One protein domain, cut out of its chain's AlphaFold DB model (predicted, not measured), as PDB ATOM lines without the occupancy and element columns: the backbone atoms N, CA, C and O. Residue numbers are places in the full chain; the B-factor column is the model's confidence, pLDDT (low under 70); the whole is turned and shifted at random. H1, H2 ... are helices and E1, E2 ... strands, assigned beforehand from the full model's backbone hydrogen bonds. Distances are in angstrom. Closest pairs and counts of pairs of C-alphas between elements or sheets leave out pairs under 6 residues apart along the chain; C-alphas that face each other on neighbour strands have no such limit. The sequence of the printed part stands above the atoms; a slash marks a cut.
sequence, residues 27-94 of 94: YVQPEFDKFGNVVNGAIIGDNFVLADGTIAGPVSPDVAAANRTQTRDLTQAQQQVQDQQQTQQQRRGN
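What this domain is: This is residues 27 to 94 of the 94 residues of an uncharacterized protein of Antarctobacter heliothermus (UniProt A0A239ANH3). Look first for a small head, a sheet of three short strands with residues 27 to 40 looped beside it, from which one long helix, H1, sticks out with residues 69 to 94 free. The 68 printed residues hold E1, E2, E3, then H1; the sheet, order E1 - E2 - E3, is a meander, each strand the antiparallel neighbour of the one before. The class is mixed, and the whole is extended, radius of gyration of the C-alphas 17.2 A, spanning 56 by 24 by 22 A.

How they stand to each other: E1, residues 41 to 44, and E2, residues 47 to 50, form a hairpin at 153 degrees; find N 42 and O 49 2.8 A apart. E2 and E3, residues 55 to 58, form another at 155 degrees, with N 48 and O 57 at 2.8 A. H1, residues 61 to 92, is on the sheet but only grazes it, with residues 61 to 68; its closest C-alphas to E1 are Asn 67 and Ile 43, 7.3 A. In H1 every O i to N i+4 pair is within hydrogen-bond range.

Where its parts are: Find C-alpha 41, where E1 begins, at (38.282, 47.618, -26.063). H1 runs 47.2 A from C-alpha 61 to C-alpha 92 at (77.425, 32.745, -16.792).

The domain as a whole: The C-alphas of Tyr 27 and Asn 94, the two farthest apart, are 56.7 A apart. The printed part has no cut. In this model pLDDT is under 70 at residues 86 and 88 to 94.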
ATOM      1  N   TYR A  27      24.482  44.075 -18.238       86.44
ATOM      2  CA  TYR A  27      25.884  43.792 -18.492       86.44
ATOM      3  C   TYR A  27      26.208  43.917 -19.975       86.44
ATOM      4  O   TYR A  27      25.509  43.390 -20.846       86.44
ATOM      5  N   VAL A  28      27.333  44.559 -20.253       88.81
ATOM      6  CA  VAL A  28      27.924  44.583 -21.582       88.81
ATOM      7  C   VAL A  28      28.571  43.227 -21.849       88.81
ATOM      8  O   VAL A  28      29.348  42.726 -21.034       88.81
ATOM      9  N   GLN A  29      28.262  42.634 -23.002       86.31
ATOM     10  CA  GLN A  29      28.985  41.476 -23.523       86.31
ATOM     11  C   GLN A  29      30.116  41.964 -24.438       86.31
ATOM     12  O   GLN A  29      29.832  42.401 -25.554       86.31
ATOM     13  N   PRO A  30      31.383  41.928 -23.987       85.19
ATOM     14  CA  PRO A  30      32.513  42.208 -24.859       85.19
ATOM     15  C   PRO A  30      32.631  41.133 -25.945       85.19
ATOM     16  O   PRO A  30      32.376  39.952 -25.708       85.19
ATOM     17  N   GLU A  31      33.031  41.548 -27.143       88.19
ATOM     18  CA  GLU A  31      33.319  40.635 -28.245       88.19
ATOM     19  C   GLU A  31      34.731  40.061 -28.079       88.19
ATOM     20  O   GLU A  31      35.663  40.788 -27.733       88.19
ATOM     21  N   PHE A  32      34.892  38.760 -28.322       87.12
ATOM     22  CA  PHE A  32      36.179  38.072 -28.219       87.12
ATOM     23  C   PHE A  32      36.621  37.546 -29.584       87.12
ATOM     24  O   PHE A  32      35.818  36.999 -30.342       87.12
ATOM     25  N   ASP A  33      37.908  37.684 -29.892       89.00
ATOM     26  CA  ASP A  33      38.503  37.073 -31.074       89.00
ATOM     27  C   ASP A  33      38.704  35.554 -30.887       89.00
ATOM     28  O   ASP A  33      38.510  34.979 -29.813       89.00
ATOM     29  N   LYS A  34      39.151  34.877 -31.950       88.06
ATOM     30  CA  LYS A  34      39.442  33.432 -31.929       88.06
ATOM     31  C   LYS A  34      40.556  33.017 -30.958       88.06
ATOM     32  O   LYS A  34      40.756  31.823 -30.748       88.06
ATOM     33  N   PHE A  35      41.321  33.973 -30.443       85.31
ATOM     34  CA  PHE A  35      42.399  33.762 -29.483       85.31
ATOM     35  C   PHE A  35      41.958  34.095 -28.048       85.31
ATOM     36  O   PHE A  35      42.750  33.922 -27.124       85.31
ATOM     37  N   GLY A  36      40.709  34.531 -27.852       80.81
ATOM     38  CA  GLY A  36      40.161  34.916 -26.554       80.81
ATOM     39  C   GLY A  36      40.536  36.332 -26.115       80.81
ATOM     40  O   GLY A  36      40.362  36.658 -24.943       80.81
ATOM     41  N   ASN A  37      41.045  37.179 -27.014       85.06
ATOM     42  CA  ASN A  37      41.290  38.589 -26.713       85.06
ATOM     43  C   ASN A  37      40.020  39.406 -26.921       85.06
ATOM     44  O   ASN A  37      39.256  39.157 -27.852       85.06
ATOM     45  N   VAL A  38      39.836  40.425 -26.089       87.25
ATOM     46  CA  VAL A  38      38.730  41.369 -26.228       87.25
ATOM     47  C   VAL A  38      38.945  42.255 -27.458       87.25
ATOM     48  O   VAL A  38      40.025  42.810 -27.661       87.25
ATOM     49  N   VAL A  39      37.909  42.390 -28.281       89.31
ATOM     50  CA  VAL A  39      37.903  43.197 -29.505       89.31
ATOM     51  C   VAL A  39      37.326  44.584 -29.204       89.31
ATOM     52  O   VAL A  39      36.406  44.726 -28.403       89.31
ATOM     53  N   ASN A  40      37.860  45.623 -29.857       85.69
ATOM     54  CA  ASN A  40      37.389  47.016 -29.764       85.69
ATOM     55  C   ASN A  40      37.417  47.648 -28.355       85.69
ATOM     56  O   ASN A  40      36.796  48.689 -28.133       85.69
ATOM     57  N   GLY A  41      38.164  47.075 -27.412       90.06
ATOM     58  CA  GLY A  41      38.282  47.618 -26.063       90.06
ATOM     59  C   GLY A  41      39.098  46.735 -25.128       90.06
ATOM     60  O   GLY A  41      39.846  45.861 -25.561       90.06
ATOM     61  N   ALA A  42      38.939  46.971 -23.833       90.00
ATOM     62  CA  ALA A  42      39.566  46.218 -22.761       90.00
ATOM     63  C   ALA A  42      38.630  46.121 -21.550       90.00
ATOM     64  O   ALA A  42      37.799  46.995 -21.306       90.00
ATOM     65  N   ILE A  43      38.794  45.061 -20.760       90.00
ATOM     66  CA  ILE A  43      38.109  44.917 -19.474       90.00
ATOM     67  C   ILE A  43      39.030  45.476 -18.389       90.00
ATOM     68  O   ILE A  43      40.101  44.920 -18.129       90.00
ATOM     69  N   ILE A  44      38.615  46.572 -17.753       88.44
ATOM     70  CA  ILE A  44      39.356  47.234 -16.673       88.44
ATOM     71  C   ILE A  44      38.534  47.126 -15.390       88.44
ATOM     72  O   ILE A  44      37.497  47.772 -15.234       88.44
ATOM     73  N   GLY A  45      39.004  46.293 -14.460       87.06
ATOM     74  CA  GLY A  45      38.233  45.943 -13.268       87.06
ATOM     75  C   GLY A  45      36.967  45.176 -13.654       87.06
ATOM     76  O   GLY A  45      37.067  44.094 -14.226       87.06
ATOM     77  N   ASP A  46      35.807  45.758 -13.348       88.81
ATOM     78  CA  ASP A  46      34.481  45.205 -13.662       88.81
ATOM     79  C   ASP A  46      33.801  45.898 -14.856       88.81
ATOM     80  O   ASP A  46      32.656  45.592 -15.168       88.81
ATOM     81  N   ASN A  47      34.484  46.823 -15.541       91.50
ATOM     82  CA  ASN A  47      33.904  47.594 -16.642       91.50
ATOM     83  C   ASN A  47      34.543  47.256 -17.989       91.50
ATOM     84  O   ASN A  47      35.755  47.042 -18.086       91.50
ATOM     85  N   PHE A  48      33.728  47.293 -19.044       92.44
ATOM     86  CA  PHE A  48      34.204  47.310 -20.419       92.44
ATOM     87  C   PHE A  48      34.505  48.746 -20.843       92.44
ATOM     88  O   PHE A  48      33.644  49.627 -20.781       92.44
ATOM     89  N   VAL A  49      35.741  48.970 -21.276       93.31
ATOM     90  CA  VAL A  49      36.232  50.257 -21.759       93.31
ATOM     91  C   VAL A  49      36.561  50.106 -23.235       93.31
ATOM     92  O   VAL A  49      37.371  49.265 -23.616       93.31
ATOM     93  N   LEU A  50      35.910  50.906 -24.066       91.81
ATOM     94  CA  LEU A  50      36.127  50.954 -25.506       91.81
ATOM     95  C   LEU A  50      37.529  51.494 -25.824       91.81
ATOM     96  O   LEU A  50      38.165  52.161 -25.008       91.81
ATOM     97  N   ALA A  51      38.019  51.220 -27.034       89.38
ATOM     98  CA  ALA A  51      39.355  51.642 -27.468       89.38
ATOM     99  C   ALA A  51      39.564  53.175 -27.485       89.38
ATOM    100  O   ALA A  51      40.702  53.637 -27.436       89.38
ATOM    101  N   ASP A  52      38.485  53.959 -27.540       90.50
ATOM    102  CA  ASP A  52      38.491  55.424 -27.445       90.50
ATOM    103  C   ASP A  52      38.551  55.946 -25.990       90.50
ATOM    104  O   ASP A  52      38.648  57.152 -25.770       90.50
ATOM    105  N   GLY A  53      38.519  55.045 -25.000       89.00
ATOM    106  CA  GLY A  53      38.499  55.357 -23.571       89.00
ATOM    107  C   GLY A  53      37.096  55.489 -22.973       89.00
ATOM    108  O   GLY A  53      36.972  55.713 -21.768       89.00
ATOM    109  N   THR A  54      36.035  55.333 -23.769       92.25
ATOM    110  CA  THR A  54      34.651  55.408 -23.290       92.25
ATOM    111  C   THR A  54      34.304  54.179 -22.449       92.25
ATOM    112  O   THR A  54      34.537  53.041 -22.853       92.25
ATOM    113  N   ILE A  55      33.695  54.386 -21.278       91.81
ATOM    114  CA  ILE A  55      33.181  53.292 -20.445       91.81
ATOM    115  C   ILE A  55      31.825  52.864 -21.008       91.81
ATOM    116  O   ILE A  55      30.851  53.606 -20.910       91.81
ATOM    117  N   ALA A  56      31.769  51.672 -21.598       88.88
ATOM    118  CA  ALA A  56      30.536  51.116 -22.149       88.88
ATOM    119  C   ALA A  56      29.578  50.636 -21.047       88.88
ATOM    120  O   ALA A  56      28.364  50.690 -21.227       88.88
ATOM    121  N   GLY A  57      30.121  50.175 -19.915       90.00
ATOM    122  CA  GLY A  57      29.346  49.713 -18.764       90.00
ATOM    123  C   GLY A  57      29.985  48.522 -18.046       90.00
ATOM    124  O   GLY A  57      31.092  48.106 -18.414       90.00
ATOM    125  N   PRO A  58      29.303  47.970 -17.028       91.25
ATOM    126  CA  PRO A  58      29.782  46.800 -16.307       91.25
ATOM    127  C   PRO A  58      29.737  45.559 -17.204       91.25
ATOM    128  O   PRO A  58      28.816  45.389 -18.004       91.25
ATOM    129  N   VAL A  59      30.721  44.674 -17.068       91.38
ATOM    130  CA  VAL A  59      30.679  43.330 -17.667       91.38
ATOM    131  C   VAL A  59      30.095  42.332 -16.681       91.38
ATOM    132  O   VAL A  59      30.031  42.595 -15.480       91.38
ATOM    133  N   SER A  60      29.691  41.162 -17.175       89.94
ATOM    134  CA  SER A  60      29.200  40.114 -16.288       89.94
ATOM    135  C   SER A  60      30.281  39.690 -15.277       89.94
ATOM    136  O   SER A  60      31.476  39.667 -15.605       89.94
ATOM    137  N   PRO A  61      29.885  39.311 -14.048       85.50
ATOM    138  CA  PRO A  61      30.828  38.921 -13.001       85.50
ATOM    139  C   PRO A  61      31.703  37.725 -13.403       85.50
ATOM    140  O   PRO A  61      32.876  37.681 -13.032       85.50
ATOM    141  N   ASP A  62      31.183  36.805 -14.219       87.38
ATOM    142  CA  ASP A  62      31.945  35.668 -14.749       87.38
ATOM    143  C   ASP A  62      33.083  36.118 -15.676       87.38
ATOM    144  O   ASP A  62      34.211  35.633 -15.574       87.38
ATOM    145  N   VAL A  63      32.815  37.097 -16.547       86.94
ATOM    146  CA  VAL A  63      33.813  37.670 -17.462       86.94
ATOM    147  C   VAL A  63      34.863  38.460 -16.681       86.94
ATOM    148  O   VAL A  63      36.063  38.302 -16.923       86.94
ATOM    149  N   ALA A  64      34.444  39.253 -15.692       87.44
ATOM    150  CA  ALA A  64      35.369  39.963 -14.815       87.44
ATOM    151  C   ALA A  64      36.262  38.993 -14.017       87.44
ATOM    152  O   ALA A  64      37.472  39.208 -13.889       87.44
ATOM    153  N   ALA A  65      35.699  37.901 -13.491       86.25
ATOM    154  CA  ALA A  65      36.442  36.873 -12.763       86.25
ATOM    155  C   ALA A  65      37.452  36.135 -13.660       86.25
ATOM    156  O   ALA A  65      38.607  35.937 -13.260       86.25
ATOM    157  N   ALA A  66      37.049  35.780 -14.881       85.69
ATOM    158  CA  ALA A  66      37.932  35.168 -15.868       85.69
ATOM    159  C   ALA A  66      39.107  36.096 -16.223       85.69
ATOM    160  O   ALA A  66      40.265  35.681 -16.135       85.69
ATOM    161  N   ASN A  67      38.831  37.374 -16.505       85.31
ATOM    162  CA  ASN A  67      39.854  38.365 -16.853       85.31
ATOM    163  C   ASN A  67      40.886  38.572 -15.725       85.31
ATOM    164  O   ASN A  67      42.097  38.612 -15.965       85.31
ATOM    165  N   ARG A  68      40.430  38.643 -14.464       84.00
ATOM    166  CA  ARG A  68      41.324  38.730 -13.292       84.00
ATOM    167  C   ARG A  68      42.242  37.514 -13.175       84.00
ATOM    168  O   ARG A  68      43.417  37.667 -12.844       84.00
ATOM    169  N   THR A  69      41.707  36.320 -13.425       81.88
ATOM    170  CA  THR A  69      42.467  35.065 -13.341       81.88
ATOM    171  C   THR A  69      43.544  35.019 -14.420       81.88
ATOM    172  O   THR A  69      44.720  34.865 -14.102       81.88
ATOM    173  N   GLN A  70      43.172  35.304 -15.668       80.81
ATOM    174  CA  GLN A  70      44.102  35.361 -16.795       80.81
ATOM    175  C   GLN A  70      45.232  36.376 -16.559       80.81
ATOM    176  O   GLN A  70      46.405  36.071 -16.776       80.81
ATOM    177  N   THR A  71      44.903  37.567 -16.047       78.50
ATOM    178  CA  THR A  71      45.900  38.603 -15.724       78.50
ATOM    179  C   THR A  71      46.874  38.140 -14.636       78.50
ATOM    180  O   THR A  71      48.082  38.387 -14.725       78.50
ATOM    181  N   ARG A  72      46.373  37.440 -13.610       77.94
ATOM    182  CA  ARG A  72      47.210  36.877 -12.543       77.94
ATOM    183  C   ARG A  72      48.177  35.828 -13.095       77.94
ATOM    184  O   ARG A  72      49.352  35.844 -12.727       77.94
ATOM    185  N   ASP A  73      47.710  34.948 -13.969       79.56
ATOM    186  CA  ASP A  73      48.526  33.874 -14.542       79.56
ATOM    187  C   ASP A  73      49.622  34.428 -15.459       79.56
ATOM    188  O   ASP A  73      50.785  34.039 -15.344       79.56
ATOM    189  N   LEU A  74      49.288  35.421 -16.289       81.25
ATOM    190  CA  LEU A  74      50.255  36.161 -17.106       81.25
ATOM    191  C   LEU A  74      51.330  36.844 -16.250       81.25
ATOM    192  O   LEU A  74      52.510  36.797 -16.594       81.25
ATOM    193  N   THR A  75      50.936  37.458 -15.132       82.12
ATOM    194  CA  THR A  75      51.868  38.144 -14.222       82.12
ATOM    195  C   THR A  75      52.830  37.153 -13.565       82.12
ATOM    196  O   THR A  75      54.036  37.392 -13.533       82.12
ATOM    197  N   GLN A  76      52.322  36.014 -13.089       79.75
ATOM    198  CA  GLN A  76      53.153  34.965 -12.491       79.75
ATOM    199  C   GLN A  76      54.105  34.337 -13.512       79.75
ATOM    200  O   GLN A  76      55.285  34.151 -13.216       79.75
ATOM    201  N   ALA A  77      53.628  34.059 -14.727       77.19
ATOM    202  CA  ALA A  77      54.469  33.535 -15.799       77.19
ATOM    203  C   ALA A  77      55.607  34.509 -16.151       77.19
ATOM    204  O   ALA A  77      56.753  34.092 -16.307       77.19
ATOM    205  N   GLN A  78      55.324  35.815 -16.217       79.50
ATOM    206  CA  GLN A  78      56.348  36.833 -16.471       79.50
ATOM    207  C   GLN A  78      57.391  36.914 -15.348       79.50
ATOM    208  O   GLN A  78      58.584  37.010 -15.642       79.50
ATOM    209  N   GLN A  79      56.969  36.821 -14.083       80.25
ATOM    210  CA  GLN A  79      57.887  36.799 -12.936       80.25
ATOM    211  C   GLN A  79      58.822  35.583 -12.987       80.25
ATOM    212  O   GLN A  79      60.038  35.734 -12.916       80.25
ATOM    213  N   GLN A  80      58.281  34.388 -13.240       78.56
ATOM    214  CA  GLN A  80      59.086  33.167 -13.353       78.56
ATOM    215  C   GLN A  80      60.116  33.229 -14.491       78.56
ATOM    216  O   GLN A  80      61.215  32.685 -14.368       78.56
ATOM    217  N   VAL A  81      59.776  33.875 -15.611       79.06
ATOM    218  CA  VAL A  81      60.712  34.067 -16.729       79.06
ATOM    219  C   VAL A  81      61.816  35.064 -16.360       79.06
ATOM    220  O   VAL A  81      62.977  34.814 -16.688       79.06
ATOM    221  N   GLN A  82      61.498  36.152 -15.650       76.56
ATOM    222  CA  GLN A  82      62.505  37.108 -15.165       76.56
ATOM    223  C   GLN A  82      63.483  36.468 -14.174       76.56
ATOM    224  O   GLN A  82      64.698  36.608 -14.345       76.56
ATOM    225  N   ASP A  83      62.980  35.695 -13.211       74.50
ATOM    226  CA  ASP A  83      63.815  35.024 -12.209       74.50
ATOM    227  C   ASP A  83      64.784  34.019 -12.854       74.50
ATOM    228  O   ASP A  83      65.967  33.949 -12.496       74.50
ATOM    229  N   GLN A  84      64.319  33.273 -13.864       73.12
ATOM    230  CA  GLN A  84      65.156  32.340 -14.625       73.12
ATOM    231  C   GLN A  84      66.216  33.046 -15.477       73.12
ATOM    232  O   GLN A  84      67.335  32.544 -15.618       73.12
ATOM    233  N   GLN A  85      65.901  34.209 -16.051       72.31
ATOM    234  CA  GLN A  85      66.879  34.983 -16.819       72.31
ATOM    235  C   GLN A  85      67.968  35.572 -15.913       72.31
ATOM    236  O   GLN A  85      69.147  35.506 -16.270       72.31
ATOM    237  N   GLN A  86      67.616  36.064 -14.720       67.81
ATOM    238  CA  GLN A  86      68.602  36.542 -13.744       67.81
ATOM    239  C   GLN A  86      69.512  35.415 -13.234       67.81
ATOM    240  O   GLN A  86      70.734  35.580 -13.208       67.81
ATOM    241  N   THR A  87      68.957  34.246 -12.899       70.31
ATOM    242  CA  THR A  87      69.777  33.104 -12.444       70.31
ATOM    243  C   THR A  87      70.705  32.567 -13.535       70.31
ATOM    244  O   THR A  87      71.839  32.180 -13.236       70.31
ATOM    245  N   GLN A  88      70.288  32.570 -14.806       63.84
ATOM    246  CA  GLN A  88      71.168  32.172 -15.910       63.84
ATOM    247  C   GLN A  88      72.291  33.183 -16.177       63.84
ATOM    248  O   GLN A  88      73.409  32.765 -16.479       63.84
ATOM    249  N   GLN A  89      72.044  34.487 -16.027       60.59
ATOM    250  CA  GLN A  89      73.098  35.500 -16.165       60.59
ATOM    251  C   GLN A  89      74.131  35.416 -15.032       60.59
ATOM    252  O   GLN A  89      75.328  35.469 -15.307       60.59
ATOM    253  N   GLN A  90      73.705  35.190 -13.783       58.94
ATOM    254  CA  GLN A  90      74.632  34.989 -12.659       58.94
ATOM    255  C   GLN A  90      75.495  33.730 -12.811       58.94
ATOM    256  O   GLN A  90      76.683  33.770 -12.509       58.94
ATOM    257  N   ARG A  91      74.943  32.622 -13.328       60.44
ATOM    258  CA  ARG A  91      75.729  31.401 -13.596       60.44
ATOM    259  C   ARG A  91      76.721  31.535 -14.749       60.44
ATOM    260  O   ARG A  91      77.657  30.751 -14.812       60.44
ATOM    261  N   ARG A  92      76.515  32.486 -15.665       60.19
ATOM    262  CA  ARG A  92      77.425  32.745 -16.792       60.19
ATOM    263  C   ARG A  92      78.541  33.738 -16.462       60.19
ATOM    264  O   ARG A  92      79.471  33.853 -17.252       60.19
ATOM    265  N   GLY A  93      78.405  34.481 -15.363       57.38
ATOM    266  CA  GLY A  93      79.356  35.504 -14.922       57.38
ATOM    267  C   GLY A  93      80.376  35.041 -13.874       57.38
ATOM    268  O   GLY A  93      81.208  35.856 -13.487       57.38
ATOM    269  N   ASN A  94      80.308  33.781 -13.428       51.72
ATOM    270  CA  ASN A  94      81.257  33.153 -12.498       51.72
ATOM    271  C   ASN A  94      82.165  32.153 -13.214       51.72
ATOM    272  O   ASN A  94      81.633  31.386 -14.050       51.72
TER     273      ASN A  94